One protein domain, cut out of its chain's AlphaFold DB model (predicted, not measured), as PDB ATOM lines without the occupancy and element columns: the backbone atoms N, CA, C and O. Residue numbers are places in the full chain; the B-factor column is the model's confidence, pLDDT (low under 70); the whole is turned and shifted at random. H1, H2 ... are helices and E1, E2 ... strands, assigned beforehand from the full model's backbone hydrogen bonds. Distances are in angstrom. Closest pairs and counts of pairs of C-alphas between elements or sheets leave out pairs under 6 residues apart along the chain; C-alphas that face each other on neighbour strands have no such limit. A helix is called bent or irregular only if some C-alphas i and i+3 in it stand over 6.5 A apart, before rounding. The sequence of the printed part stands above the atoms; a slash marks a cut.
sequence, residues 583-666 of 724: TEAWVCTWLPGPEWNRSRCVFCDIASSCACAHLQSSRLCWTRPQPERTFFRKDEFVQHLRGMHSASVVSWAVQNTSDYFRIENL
ATOM      1  N   THR A 583     107.480 144.737 114.520       69.25
ATOM      2  CA  THR A 583     106.753 144.067 115.614       69.25
ATOM      3  C   THR A 583     107.070 142.574 115.687       69.25
ATOM      4  O   THR A 583     107.193 142.011 116.769       69.25
ATOM      5  N   GLU A 584     107.250 141.965 114.518       77.00
ATOM      6  CA  GLU A 584     107.684 140.587 114.313       77.00
ATOM      7  C   GLU A 584     109.153 140.580 113.870       77.00
ATOM      8  O   GLU A 584     109.586 141.456 113.111       77.00
ATOM      9  N   ALA A 585     109.912 139.576 114.300       82.44
ATOM     10  CA  ALA A 585     111.229 139.266 113.757       82.44
ATOM     11  C   ALA A 585     111.350 137.760 113.500       82.44
ATOM     12  O   ALA A 585     110.726 136.956 114.184       82.44
ATOM     13  N   TRP A 586     112.163 137.377 112.522       87.00
ATOM     14  CA  TRP A 586     112.422 135.990 112.152       87.00
ATOM     15  C   TRP A 586     113.841 135.606 112.549       87.00
ATOM     16  O   TRP A 586     114.797 136.146 111.993       87.00
ATOM     17  N   VAL A 587     113.991 134.694 113.506       85.56
ATOM     18  CA  VAL A 587     115.303 134.238 113.995       85.56
ATOM     19  C   VAL A 587     115.601 132.861 113.425       85.56
ATOM     20  O   VAL A 587     114.778 131.957 113.540       85.56
ATOM     21  N   CYS A 588     116.791 132.664 112.858       84.94
ATOM     22  CA  CYS A 588     117.232 131.315 112.522       84.94
ATOM     23  C   CYS A 588     117.643 130.546 113.790       84.94
ATOM     24  O   CYS A 588     118.546 130.962 114.523       84.94
ATOM     25  N   THR A 589     116.984 129.417 114.044       76.00
ATOM     26  CA  THR A 589     117.153 128.572 115.238       76.00
ATOM     27  C   THR A 589     117.369 127.102 114.856       76.00
ATOM     28  O   THR A 589     117.022 126.689 113.751       76.00
ATOM     29  N   TRP A 590     117.988 126.322 115.752       62.88
ATOM     30  CA  TRP A 590     118.416 124.934 115.491       62.88
ATOM     31  C   TRP A 590     117.252 123.927 115.365       62.88
ATOM     32  O   TRP A 590     117.422 122.862 114.775       62.88
ATOM     33  N   LEU A 591     116.067 124.240 115.907       55.78
ATOM     34  CA  LEU A 591     114.993 123.265 116.136       55.78
ATOM     35  C   LEU A 591     113.681 123.601 115.403       55.78
ATOM     36  O   LEU A 591     113.093 124.653 115.656       55.78
ATOM     37  N   PRO A 592     113.145 122.667 114.595       53.88
ATOM     38  CA  PRO A 592     111.703 122.485 114.443       53.88
ATOM     39  C   PRO A 592     111.078 122.033 115.773       53.88
ATOM     40  O   PRO A 592     111.750 121.410 116.598       53.88
ATOM     41  N   GLY A 593     109.780 122.278 115.962       48.25
ATOM     42  CA  GLY A 593     109.043 121.735 117.106       48.25
ATOM     43  C   GLY A 593     108.827 120.210 117.049       48.25
ATOM     44  O   GLY A 593     109.166 119.565 116.053       48.25
ATOM     45  N   PRO A 594     108.218 119.622 118.099       47.59
ATOM     46  CA  PRO A 594     108.088 118.168 118.265       47.59
ATOM     47  C   PRO A 594     107.245 117.462 117.189       47.59
ATOM     48  O   PRO A 594     107.336 116.246 117.053       47.59
ATOM     49  N   GLU A 595     106.457 118.207 116.413       49.28
ATOM     50  CA  GLU A 595     105.619 117.696 115.318       49.28
ATOM     51  C   GLU A 595     106.414 117.339 114.050       49.28
ATOM     52  O   GLU A 595     105.907 116.650 113.162       49.28
ATOM     53  N   TRP A 596     107.662 117.804 113.921       57.28
ATOM     54  CA  TRP A 596     108.442 117.566 112.712       57.28
ATOM     55  C   TRP A 596     108.977 116.127 112.643       57.28
ATOM     56  O   TRP A 596     109.746 115.667 113.491       57.28
ATOM     57  N   ASN A 597     108.595 115.420 111.578       57.41
ATOM     58  CA  ASN A 597     108.969 114.028 111.357       57.41
ATOM     59  C   ASN A 597     110.487 113.875 111.121       57.41
ATOM     60  O   ASN A 597     111.006 114.199 110.050       57.41
ATOM     61  N   ARG A 598     111.171 113.284 112.112       59.91
ATOM     62  CA  ARG A 598     112.627 113.029 112.161       59.91
ATOM     63  C   ARG A 598     113.188 112.186 111.000       59.91
ATOM     64  O   ARG A 598     114.402 112.065 110.884       59.91
ATOM     65  N   SER A 599     112.338 111.597 110.154       58.50
ATOM     66  CA  SER A 599     112.741 110.799 108.982       58.50
ATOM     67  C   SER A 599     113.039 111.610 107.711       58.50
ATOM     68  O   SER A 599     113.383 111.015 106.691       58.50
ATOM     69  N   ARG A 600     112.917 112.946 107.732       65.06
ATOM     70  CA  ARG A 600     113.192 113.839 106.583       65.06
ATOM     71  C   ARG A 600     114.257 114.891 106.942       65.06
ATOM     72  O   ARG A 600     114.924 114.771 107.963       65.06
ATOM     73  N   CYS A 601     114.430 115.934 106.128       71.19
ATOM     74  CA  CYS A 601     115.328 117.063 106.398       71.19
ATOM     75  C   CYS A 601     114.570 118.396 106.319       71.19
ATOM     76  O   CYS A 601     113.949 118.700 105.303       71.19
ATOM     77  N   VAL A 602     114.670 119.225 107.363       69.56
ATOM     78  CA  VAL A 602     113.916 120.488 107.517       69.56
ATOM     79  C   VAL A 602     114.051 121.435 106.312       69.56
ATOM     80  O   VAL A 602     113.099 122.136 105.958       69.56
ATOM     81  N   PHE A 603     115.230 121.446 105.677       70.81
ATOM     82  CA  PHE A 603     115.603 122.401 104.630       70.81
ATOM     83  C   PHE A 603     115.508 121.856 103.199       70.81
ATOM     84  O   PHE A 603     115.277 122.640 102.286       70.81
ATOM     85  N   CYS A 604     115.642 120.551 102.950       71.25
ATOM     86  CA  CYS A 604     115.524 119.992 101.589       71.25
ATOM     87  C   CYS A 604     114.390 118.975 101.406       71.25
ATOM     88  O   CYS A 604     114.089 118.635 100.267       71.25
ATOM     89  N   ASP A 605     113.744 118.543 102.491       65.06
ATOM     90  CA  ASP A 605     112.657 117.554 102.526       65.06
ATOM     91  C   ASP A 605     113.013 116.154 101.967       65.06
ATOM     92  O   ASP A 605     112.149 115.335 101.663       65.06
ATOM     93  N   ILE A 606     114.313 115.857 101.878       67.62
ATOM     94  CA  ILE A 606     114.877 114.533 101.567       67.62
ATOM     95  C   ILE A 606     114.908 113.683 102.851       67.62
ATOM     96  O   ILE A 606     114.960 114.239 103.945       67.62
ATOM     97  N   ALA A 607     114.877 112.350 102.732       57.25
ATOM     98  CA  ALA A 607     114.954 111.420 103.865       57.25
ATOM     99  C   ALA A 607     116.201 111.630 104.762       57.25
ATOM    100  O   ALA A 607     117.212 112.183 104.327       57.25
ATOM    101  N   SER A 608     116.139 111.170 106.015       48.72
ATOM    102  CA  SER A 608     117.117 111.460 107.082       48.72
ATOM    103  C   SER A 608     118.543 110.934 106.859       48.72
ATOM    104  O   SER A 608     119.444 111.312 107.601       48.72
ATOM    105  N   SER A 609     118.785 110.140 105.811       52.25
ATOM    106  CA  SER A 609     120.122 109.770 105.322       52.25
ATOM    107  C   SER A 609     120.797 110.849 104.453       52.25
ATOM    108  O   SER A 609     121.877 110.621 103.910       52.25
ATOM    109  N   CYS A 610     120.190 112.033 104.299       50.25
ATOM    110  CA  CYS A 610     120.747 113.145 103.528       50.25
ATOM    111  C   CYS A 610     122.043 113.694 104.152       50.25
ATOM    112  O   CYS A 610     122.011 114.618 104.964       50.25
ATOM    113  N   ALA A 611     123.194 113.205 103.682       52.88
ATOM    114  CA  ALA A 611     124.522 113.788 103.907       52.88
ATOM    115  C   ALA A 611     124.714 115.117 103.134       52.88
ATOM    116  O   ALA A 611     125.733 115.364 102.491       52.88
ATOM    117  N   CYS A 612     123.694 115.976 103.132       56.75
ATOM    118  CA  CYS A 612     123.690 117.217 102.378       56.75
ATOM    119  C   CYS A 612     124.527 118.304 103.075       56.75
ATOM    120  O   CYS A 612     124.342 118.596 104.258       56.75
ATOM    121  N   ALA A 613     125.380 118.985 102.296       54.03
ATOM    122  CA  ALA A 613     126.262 120.077 102.740       54.03
ATOM    123  C   ALA A 613     125.540 121.221 103.489       54.03
ATOM    124  O   ALA A 613     126.161 121.988 104.225       54.03
ATOM    125  N   HIS A 614     124.212 121.284 103.354       62.66
ATOM    126  CA  HIS A 614     123.308 122.164 104.088       62.66
ATOM    127  C   HIS A 614     123.517 122.096 105.608       62.66
ATOM    128  O   HIS A 614     123.342 123.108 106.279       62.66
ATOM    129  N   LEU A 615     123.888 120.940 106.176       63.94
ATOM    130  CA  LEU A 615     124.102 120.812 107.623       63.94
ATOM    131  C   LEU A 615     125.286 121.667 108.102       63.94
ATOM    132  O   LEU A 615     125.188 122.318 109.141       63.94
ATOM    133  N   GLN A 616     126.373 121.725 107.327       62.94
ATOM    134  CA  GLN A 616     127.553 122.517 107.675       62.94
ATOM    135  C   GLN A 616     127.287 124.018 107.521       62.94
ATOM    136  O   GLN A 616     127.601 124.800 108.417       62.94
ATOM    137  N   SER A 617     126.625 124.430 106.437       64.62
ATOM    138  CA  SER A 617     126.251 125.835 106.244       64.62
ATOM    139  C   SER A 617     125.167 126.302 107.234       64.62
ATOM    140  O   SER A 617     125.166 127.463 107.638       64.62
ATOM    141  N   SER A 618     124.311 125.386 107.712       67.00
ATOM    142  CA  SER A 618     123.373 125.649 108.812       67.00
ATOM    143  C   SER A 618     124.096 125.841 110.147       67.00
ATOM    144  O   SER A 618     123.833 126.824 110.837       67.00
ATOM    145  N   ARG A 619     125.056 124.965 110.492       66.19
ATOM    146  CA  ARG A 619     125.925 125.123 111.679       66.19
ATOM    147  C   ARG A 619     126.600 126.501 111.691       66.19
ATOM    148  O   ARG A 619     126.479 127.212 112.681       66.19
ATOM    149  N   LEU A 620     127.178 126.922 110.561       72.00
ATOM    150  CA  LEU A 620     127.813 128.241 110.372       72.00
ATOM    151  C   LEU A 620     126.849 129.449 110.399       72.00
ATOM    152  O   LEU A 620     127.297 130.597 110.444       72.00
ATOM    153  N   CYS A 621     125.534 129.223 110.344       78.69
ATOM    154  CA  CYS A 621     124.530 130.242 110.653       78.69
ATOM    155  C   CYS A 621     124.238 130.282 112.159       78.69
ATOM    156  O   CYS A 621     124.181 131.354 112.757       78.69
ATOM    157  N   TRP A 622     124.046 129.118 112.779       73.44
ATOM    158  CA  TRP A 622     123.624 129.024 114.173       73.44
ATOM    159  C   TRP A 622     124.722 129.397 115.181       73.44
ATOM    160  O   TRP A 622     124.386 129.880 116.261       73.44
ATOM    161  N   THR A 623     126.004 129.283 114.812       73.38
ATOM    162  CA  THR A 623     127.136 129.810 115.599       73.38
ATOM    163  C   THR A 623     127.233 131.339 115.607       73.38
ATOM    164  O   THR A 623     127.885 131.894 116.488       73.38
ATOM    165  N   ARG A 624     126.584 132.050 114.673       74.69
ATOM    166  CA  ARG A 624     126.555 133.524 114.685       74.69
ATOM    167  C   ARG A 624     125.640 134.036 115.795       74.69
ATOM    168  O   ARG A 624     124.603 133.413 116.044       74.69
ATOM    169  N   PRO A 625     125.951 135.178 116.436       73.56
ATOM    170  CA  PRO A 625     125.121 135.726 117.503       73.56
ATOM    171  C   PRO A 625     123.699 136.018 117.008       73.56
ATOM    172  O   PRO A 625     123.486 136.397 115.856       73.56
ATOM    173  N   GLN A 626     122.710 135.867 117.896       74.31
ATOM    174  CA  GLN A 626     121.287 136.025 117.567       74.31
ATOM    175  C   GLN A 626     120.949 137.249 116.685       74.31
ATOM    176  O   GLN A 626     120.236 137.037 115.700       74.31
ATOM    177  N   PRO A 627     121.436 138.486 116.938       74.19
ATOM    178  CA  PRO A 627     121.156 139.633 116.065       74.19
ATOM    179  C   PRO A 627     121.568 139.442 114.593       74.19
ATOM    180  O   PRO A 627     120.836 139.887 113.717       74.19
ATOM    181  N   GLU A 628     122.666 138.743 114.289       77.50
ATOM    182  CA  GLU A 628     123.111 138.506 112.901       77.50
ATOM    183  C   GLU A 628     122.259 137.477 112.149       77.50
ATOM    184  O   GLU A 628     122.198 137.485 110.919       77.50
ATOM    185  N   ARG A 629     121.588 136.592 112.892       84.12
ATOM    186  CA  ARG A 629     120.632 135.603 112.373       84.12
ATOM    187  C   ARG A 629     119.171 136.004 112.621       84.12
ATOM    188  O   ARG A 629     118.282 135.159 112.514       84.12
ATOM    189  N   THR A 630     118.927 137.278 112.947       81.88
ATOM    190  CA  THR A 630     117.597 137.880 113.130       81.88
ATOM    191  C   THR A 630     117.255 138.774 111.942       81.88
ATOM    192  O   THR A 630     117.968 139.723 111.625       81.88
ATOM    193  N   PHE A 631     116.122 138.505 111.302       82.19
ATOM    194  CA  PHE A 631     115.652 139.199 110.108       82.19
ATOM    195  C   PHE A 631     114.313 139.859 110.397       82.19
ATOM    196  O   PHE A 631     113.353 139.199 110.778       82.19
ATOM    197  N   PHE A 632     114.197 141.160 110.162       81.75
ATOM    198  CA  PHE A 632     112.968 141.903 110.466       81.75
ATOM    199  C   PHE A 632     111.890 141.800 109.376       81.75
ATOM    200  O   PHE A 632     110.904 142.539 109.396       81.75
ATOM    201  N   ARG A 633     112.086 140.912 108.389       80.31
ATOM    202  CA  ARG A 633     111.184 140.709 107.250       80.31
ATOM    203  C   ARG A 633     111.219 139.262 106.768       80.31
ATOM    204  O   ARG A 633     112.287 138.694 106.534       80.31
ATOM    205  N   LYS A 634     110.035 138.692 106.535       80.38
ATOM    206  CA  LYS A 634     109.858 137.302 106.090       80.38
ATOM    207  C   LYS A 634     110.547 136.990 104.751       80.38
ATOM    208  O   LYS A 634     111.018 135.875 104.553       80.38
ATOM    209  N   ASP A 635     110.623 137.945 103.825       83.06
ATOM    210  CA  ASP A 635     111.263 137.754 102.516       83.06
ATOM    211  C   ASP A 635     112.796 137.802 102.579       83.06
ATOM    212  O   ASP A 635     113.457 137.080 101.831       83.06
ATOM    213  N   GLU A 636     113.365 138.591 103.489       83.94
ATOM    214  CA  GLU A 636     114.798 138.583 103.809       83.94
ATOM    215  C   GLU A 636     115.176 137.271 104.525       83.94
ATOM    216  O   GLU A 636     116.129 136.607 104.115       83.94
ATOM    217  N   PHE A 637     114.351 136.797 105.470       85.31
ATOM    218  CA  PHE A 637     114.537 135.489 106.115       85.31
ATOM    219  C   PHE A 637     114.454 134.307 105.133       85.31
ATOM    220  O   PHE A 637     115.312 133.428 105.138       85.31
ATOM    221  N   VAL A 638     113.473 134.287 104.223       85.06
ATOM    222  CA  VAL A 638     113.361 133.227 103.201       85.06
ATOM    223  C   VAL A 638     114.519 133.271 102.191       85.06
ATOM    224  O   VAL A 638     114.898 132.230 101.652       85.06
ATOM    225  N   GLN A 639     115.120 134.440 101.936       86.25
ATOM    226  CA  GLN A 639     116.368 134.537 101.165       86.25
ATOM    227  C   GLN A 639     117.560 133.980 101.950       86.25
ATOM    228  O   GLN A 639     118.338 133.213 101.386       86.25
ATOM    229  N   HIS A 640     117.660 134.285 103.244       86.56
ATOM    230  CA  HIS A 640     118.657 133.708 104.142       86.56
ATOM    231  C   HIS A 640     118.556 132.173 104.209       86.56
ATOM    232  O   HIS A 640     119.552 131.502 103.950       86.56
ATOM    233  N   LEU A 641     117.367 131.597 104.421       84.12
ATOM    234  CA  LEU A 641     117.165 130.139 104.391       84.12
ATOM    235  C   LEU A 641     117.610 129.522 103.052       84.12
ATOM    236  O   LEU A 641     118.253 128.476 103.025       84.12
ATOM    237  N   ARG A 642     117.330 130.186 101.924       83.88
ATOM    238  CA  ARG A 642     117.733 129.718 100.584       83.88
ATOM    239  C   ARG A 642     119.225 129.869 100.283       83.88
ATOM    240  O   ARG A 642     119.722 129.125  99.446       83.88
ATOM    241  N   GLY A 643     119.916 130.818 100.915       80.12
ATOM    242  CA  GLY A 643     121.348 131.066 100.717       80.12
ATOM    243  C   GLY A 643     122.244 130.325 101.710       80.12
ATOM    244  O   GLY A 643     123.195 129.671 101.302       80.12
ATOM    245  N   MET A 644     121.919 130.391 103.004       78.06
ATOM    246  CA  MET A 644     122.705 129.803 104.097       78.06
ATOM    247  C   MET A 644     122.324 128.352 104.398       78.06
ATOM    248  O   MET A 644     123.190 127.562 104.752       78.06
ATOM    249  N   HIS A 645     121.058 127.963 104.226       78.69
ATOM    250  CA  HIS A 645     120.586 126.594 104.500       78.69
ATOM    251  C   HIS A 645     120.241 125.822 103.214       78.69
ATOM    252  O   HIS A 645     119.744 124.700 103.279       78.69
ATOM    253  N   SER A 646     120.479 126.427 102.038       76.12
ATOM    254  CA  SER A 646     120.088 125.912 100.711       76.12
ATOM    255  C   SER A 646     118.623 125.449 100.633       76.12
ATOM    256  O   SER A 646     118.282 124.508  99.914       76.12
ATOM    257  N   ALA A 647     117.740 126.094 101.404       76.00
ATOM    258  CA  ALA A 647     116.409 125.570 101.665       76.00
ATOM    259  C   ALA A 647     115.528 125.524 100.403       76.00
ATOM    260  O   ALA A 647     115.305 126.539  99.734       76.00
ATOM    261  N   SER A 648     114.970 124.350 100.102       74.88
ATOM    262  CA  SER A 648     114.035 124.147  98.995       74.88
ATOM    263  C   SER A 648     112.812 125.057  99.136       74.88
ATOM    264  O   SER A 648     112.342 125.341 100.240       74.88
ATOM    265  N   VAL A 649     112.239 125.484  98.009       75.31
ATOM    266  CA  VAL A 649     110.998 126.281  97.986       75.31
ATOM    267  C   VAL A 649     109.836 125.543  98.663       75.31
ATOM    268  O   VAL A 649     108.970 126.196  99.235       75.31
ATOM    269  N   VAL A 650     109.856 124.207  98.628       73.94
ATOM    270  CA  VAL A 650     108.844 123.311  99.214       73.94
ATOM    271  C   VAL A 650     109.248 122.833 100.622       73.94
ATOM    272  O   VAL A 650     108.507 122.100 101.260       73.94
ATOM    273  N   SER A 651     110.410 123.238 101.142       71.19
ATOM    274  CA  SER A 651     110.896 122.756 102.441       71.19
ATOM    275  C   SER A 651     110.011 123.188 103.609       71.19
ATOM    276  O   SER A 651     109.470 124.297 103.613       71.19
ATOM    277  N   TRP A 652     109.923 122.336 104.635       75.31
ATOM    278  CA  TRP A 652     109.173 122.631 105.859       75.31
ATOM    279  C   TRP A 652     109.614 123.961 106.487       75.31
ATOM    280  O   TRP A 652     108.757 124.757 106.867       75.31
ATOM    281  N   ALA A 653     110.924 124.251 106.504       69.00
ATOM    282  CA  ALA A 653     111.462 125.516 107.009       69.00
ATOM    283  C   ALA A 653     110.920 126.743 106.258       69.00
ATOM    284  O   ALA A 653     110.587 127.746 106.881       69.00
ATOM    285  N   VAL A 654     110.818 126.674 104.924       77.00
ATOM    286  CA  VAL A 654     110.317 127.785 104.096       77.00
ATOM    287  C   VAL A 654     108.802 127.954 104.243       77.00
ATOM    288  O   VAL A 654     108.330 129.093 104.300       77.00
ATOM    289  N   GLN A 655     108.049 126.855 104.340       79.12
ATOM    290  CA  GLN A 655     106.595 126.890 104.527       79.12
ATOM    291  C   GLN A 655     106.216 127.472 105.903       79.12
ATOM    292  O   GLN A 655     105.545 128.502 105.968       79.12
ATOM    293  N   ASN A 656     106.748 126.900 106.987       73.69
ATOM    294  CA  ASN A 656     106.389 127.212 108.381       73.69
ATOM    295  C   ASN A 656     107.169 128.411 108.967       73.69
ATOM    296  O   ASN A 656     107.325 128.573 110.180       73.69
ATOM    297  N   THR A 657     107.666 129.288 108.088       77.12
ATOM    298  CA  THR A 657     108.429 130.492 108.455       77.12
ATOM    299  C   THR A 657     107.655 131.470 109.339       77.12
ATOM    300  O   THR A 657     108.284 132.260 110.031       77.12
ATOM    301  N   SER A 658     106.317 131.473 109.325       68.94
ATOM    302  CA  SER A 658     105.519 132.370 110.183       68.94
ATOM    303  C   SER A 658     105.315 131.844 111.600       68.94
ATOM    304  O   SER A 658     104.943 132.624 112.474       68.94
ATOM    305  N   ASP A 659     105.548 130.557 111.830       67.38
ATOM    306  CA  ASP A 659     104.862 129.842 112.907       67.38
ATOM    307  C   ASP A 659     105.859 129.263 113.920       67.38
ATOM    308  O   ASP A 659     105.564 129.230 115.108       67.38
ATOM    309  N   TYR A 660     107.081 128.936 113.473       69.00
ATOM    310  CA  TYR A 660     108.171 128.449 114.338       69.00
ATOM    311  C   TYR A 660     109.379 129.386 114.448       69.00
ATOM    312  O   TYR A 660     110.085 129.361 115.450       69.00
ATOM    313  N   PHE A 661     109.642 130.207 113.427       75.94
ATOM    314  CA  PHE A 661     110.820 131.091 113.396       75.94
ATOM    315  C   PHE A 661     110.497 132.554 113.727       75.94
ATOM    316  O   PHE A 661     111.411 133.367 113.871       75.94
ATOM    317  N   ARG A 662     109.209 132.906 113.823       81.50
ATOM    318  CA  ARG A 662     108.749 134.246 114.199       81.50
ATOM    319  C   ARG A 662     108.789 134.403 115.719       81.50
ATOM    320  O   ARG A 662     108.152 133.634 116.429       81.50
ATOM    321  N   ILE A 663     109.452 135.453 116.187       76.12
ATOM    322  CA  ILE A 663     109.361 135.961 117.557       76.12
ATOM    323  C   ILE A 663     108.683 137.332 117.567       76.12
ATOM    324  O   ILE A 663     108.742 138.085 116.586       76.12
ATOM    325  N   GLU A 664     108.090 137.686 118.701       70.56
ATOM    326  CA  GLU A 664     107.712 139.068 118.981       70.56
ATOM    327  C   GLU A 664     108.960 139.866 119.371       70.56
ATOM    328  O   GLU A 664     109.784 139.432 120.172       70.56
ATOM    329  N   ASN A 665     109.129 141.040 118.764       68.88
ATOM    330  CA  ASN A 665     110.327 141.872 118.907       68.88
ATOM    331  C   ASN A 665     110.066 143.131 119.763       68.88
ATOM    332  O   ASN A 665     110.941 143.988 119.911       68.88
ATOM    333  N   LEU A 666     108.867 143.244 120.344       64.81
ATOM    334  CA  LEU A 666     108.421 144.320 121.231       64.81
ATOM    335  C   LEU A 666     108.630 143.947 122.708       64.81
ATOM    336  O   LEU A 666     107.676 143.654 123.421       64.81
TER     337      LEU A 666
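This is residues 583 to 666 of the 724 residues of an uncharacterized protein of Exophiala xenobiotica (UniProt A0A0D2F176). Look first for the two-stranded ribbon E1 and E2 at one end of an elongated body, with helical hairpin H3 and H4 beside it. H1 packs steeply on H3, and the long loop of residues 588 to 613 reaches the other end. The 84 residues, under half in named elements, run E1, H1, H2, H3, H4, E2: mostly helix, compact, radius of gyration of the C-alphas 12.2 A, spans 39 by 25 by 21 A.

Start at E1, residues 584 to 587, antiparallel to E2, residues 662 to 664; N 585 and O 663 are within hydrogen-bond range, 3.0 A. H3, residues 634 to 644, and H4, residues 652 to 658, touch as a hairpin, opposite ways at a shallow tilt of 29 degrees; closest are C-alphas Val 638 and Val 654, 6.3 A. H1, residues 614 to 622, touches H3 at a steep tilt of 57 degrees, closest at C-alphas Ser 617 and Met 644, 5.7 A. H2, residues 626 to 629, is close to H1 but not clearly touching, C-alphas Cys 621 and Arg 629 being closest, 6.8 A. Every O i to N i+4 pair is within hydrogen-bond range in H1 and H3; H4, irregular with C-alphas 655 and 658 7.9 A apart, has 1 of 3, and 1 of 4 for i+3; H2 is too short.

Find C-alpha 584 at (107.684, 140.587, 114.313), where E1 begins; E2 ends at C-alpha 664, (107.712, 139.068, 118.981). H3 measures 15.0 A from first to last C-alpha, H1 12.2 A.

The printed part has no cut; its farthest C-alphas, Ser 609 and Leu 666, are 39.8 A apart. E1 to H1 is a long link. Look for pLDDT under 70 in 34 residues, among them 605 to 619.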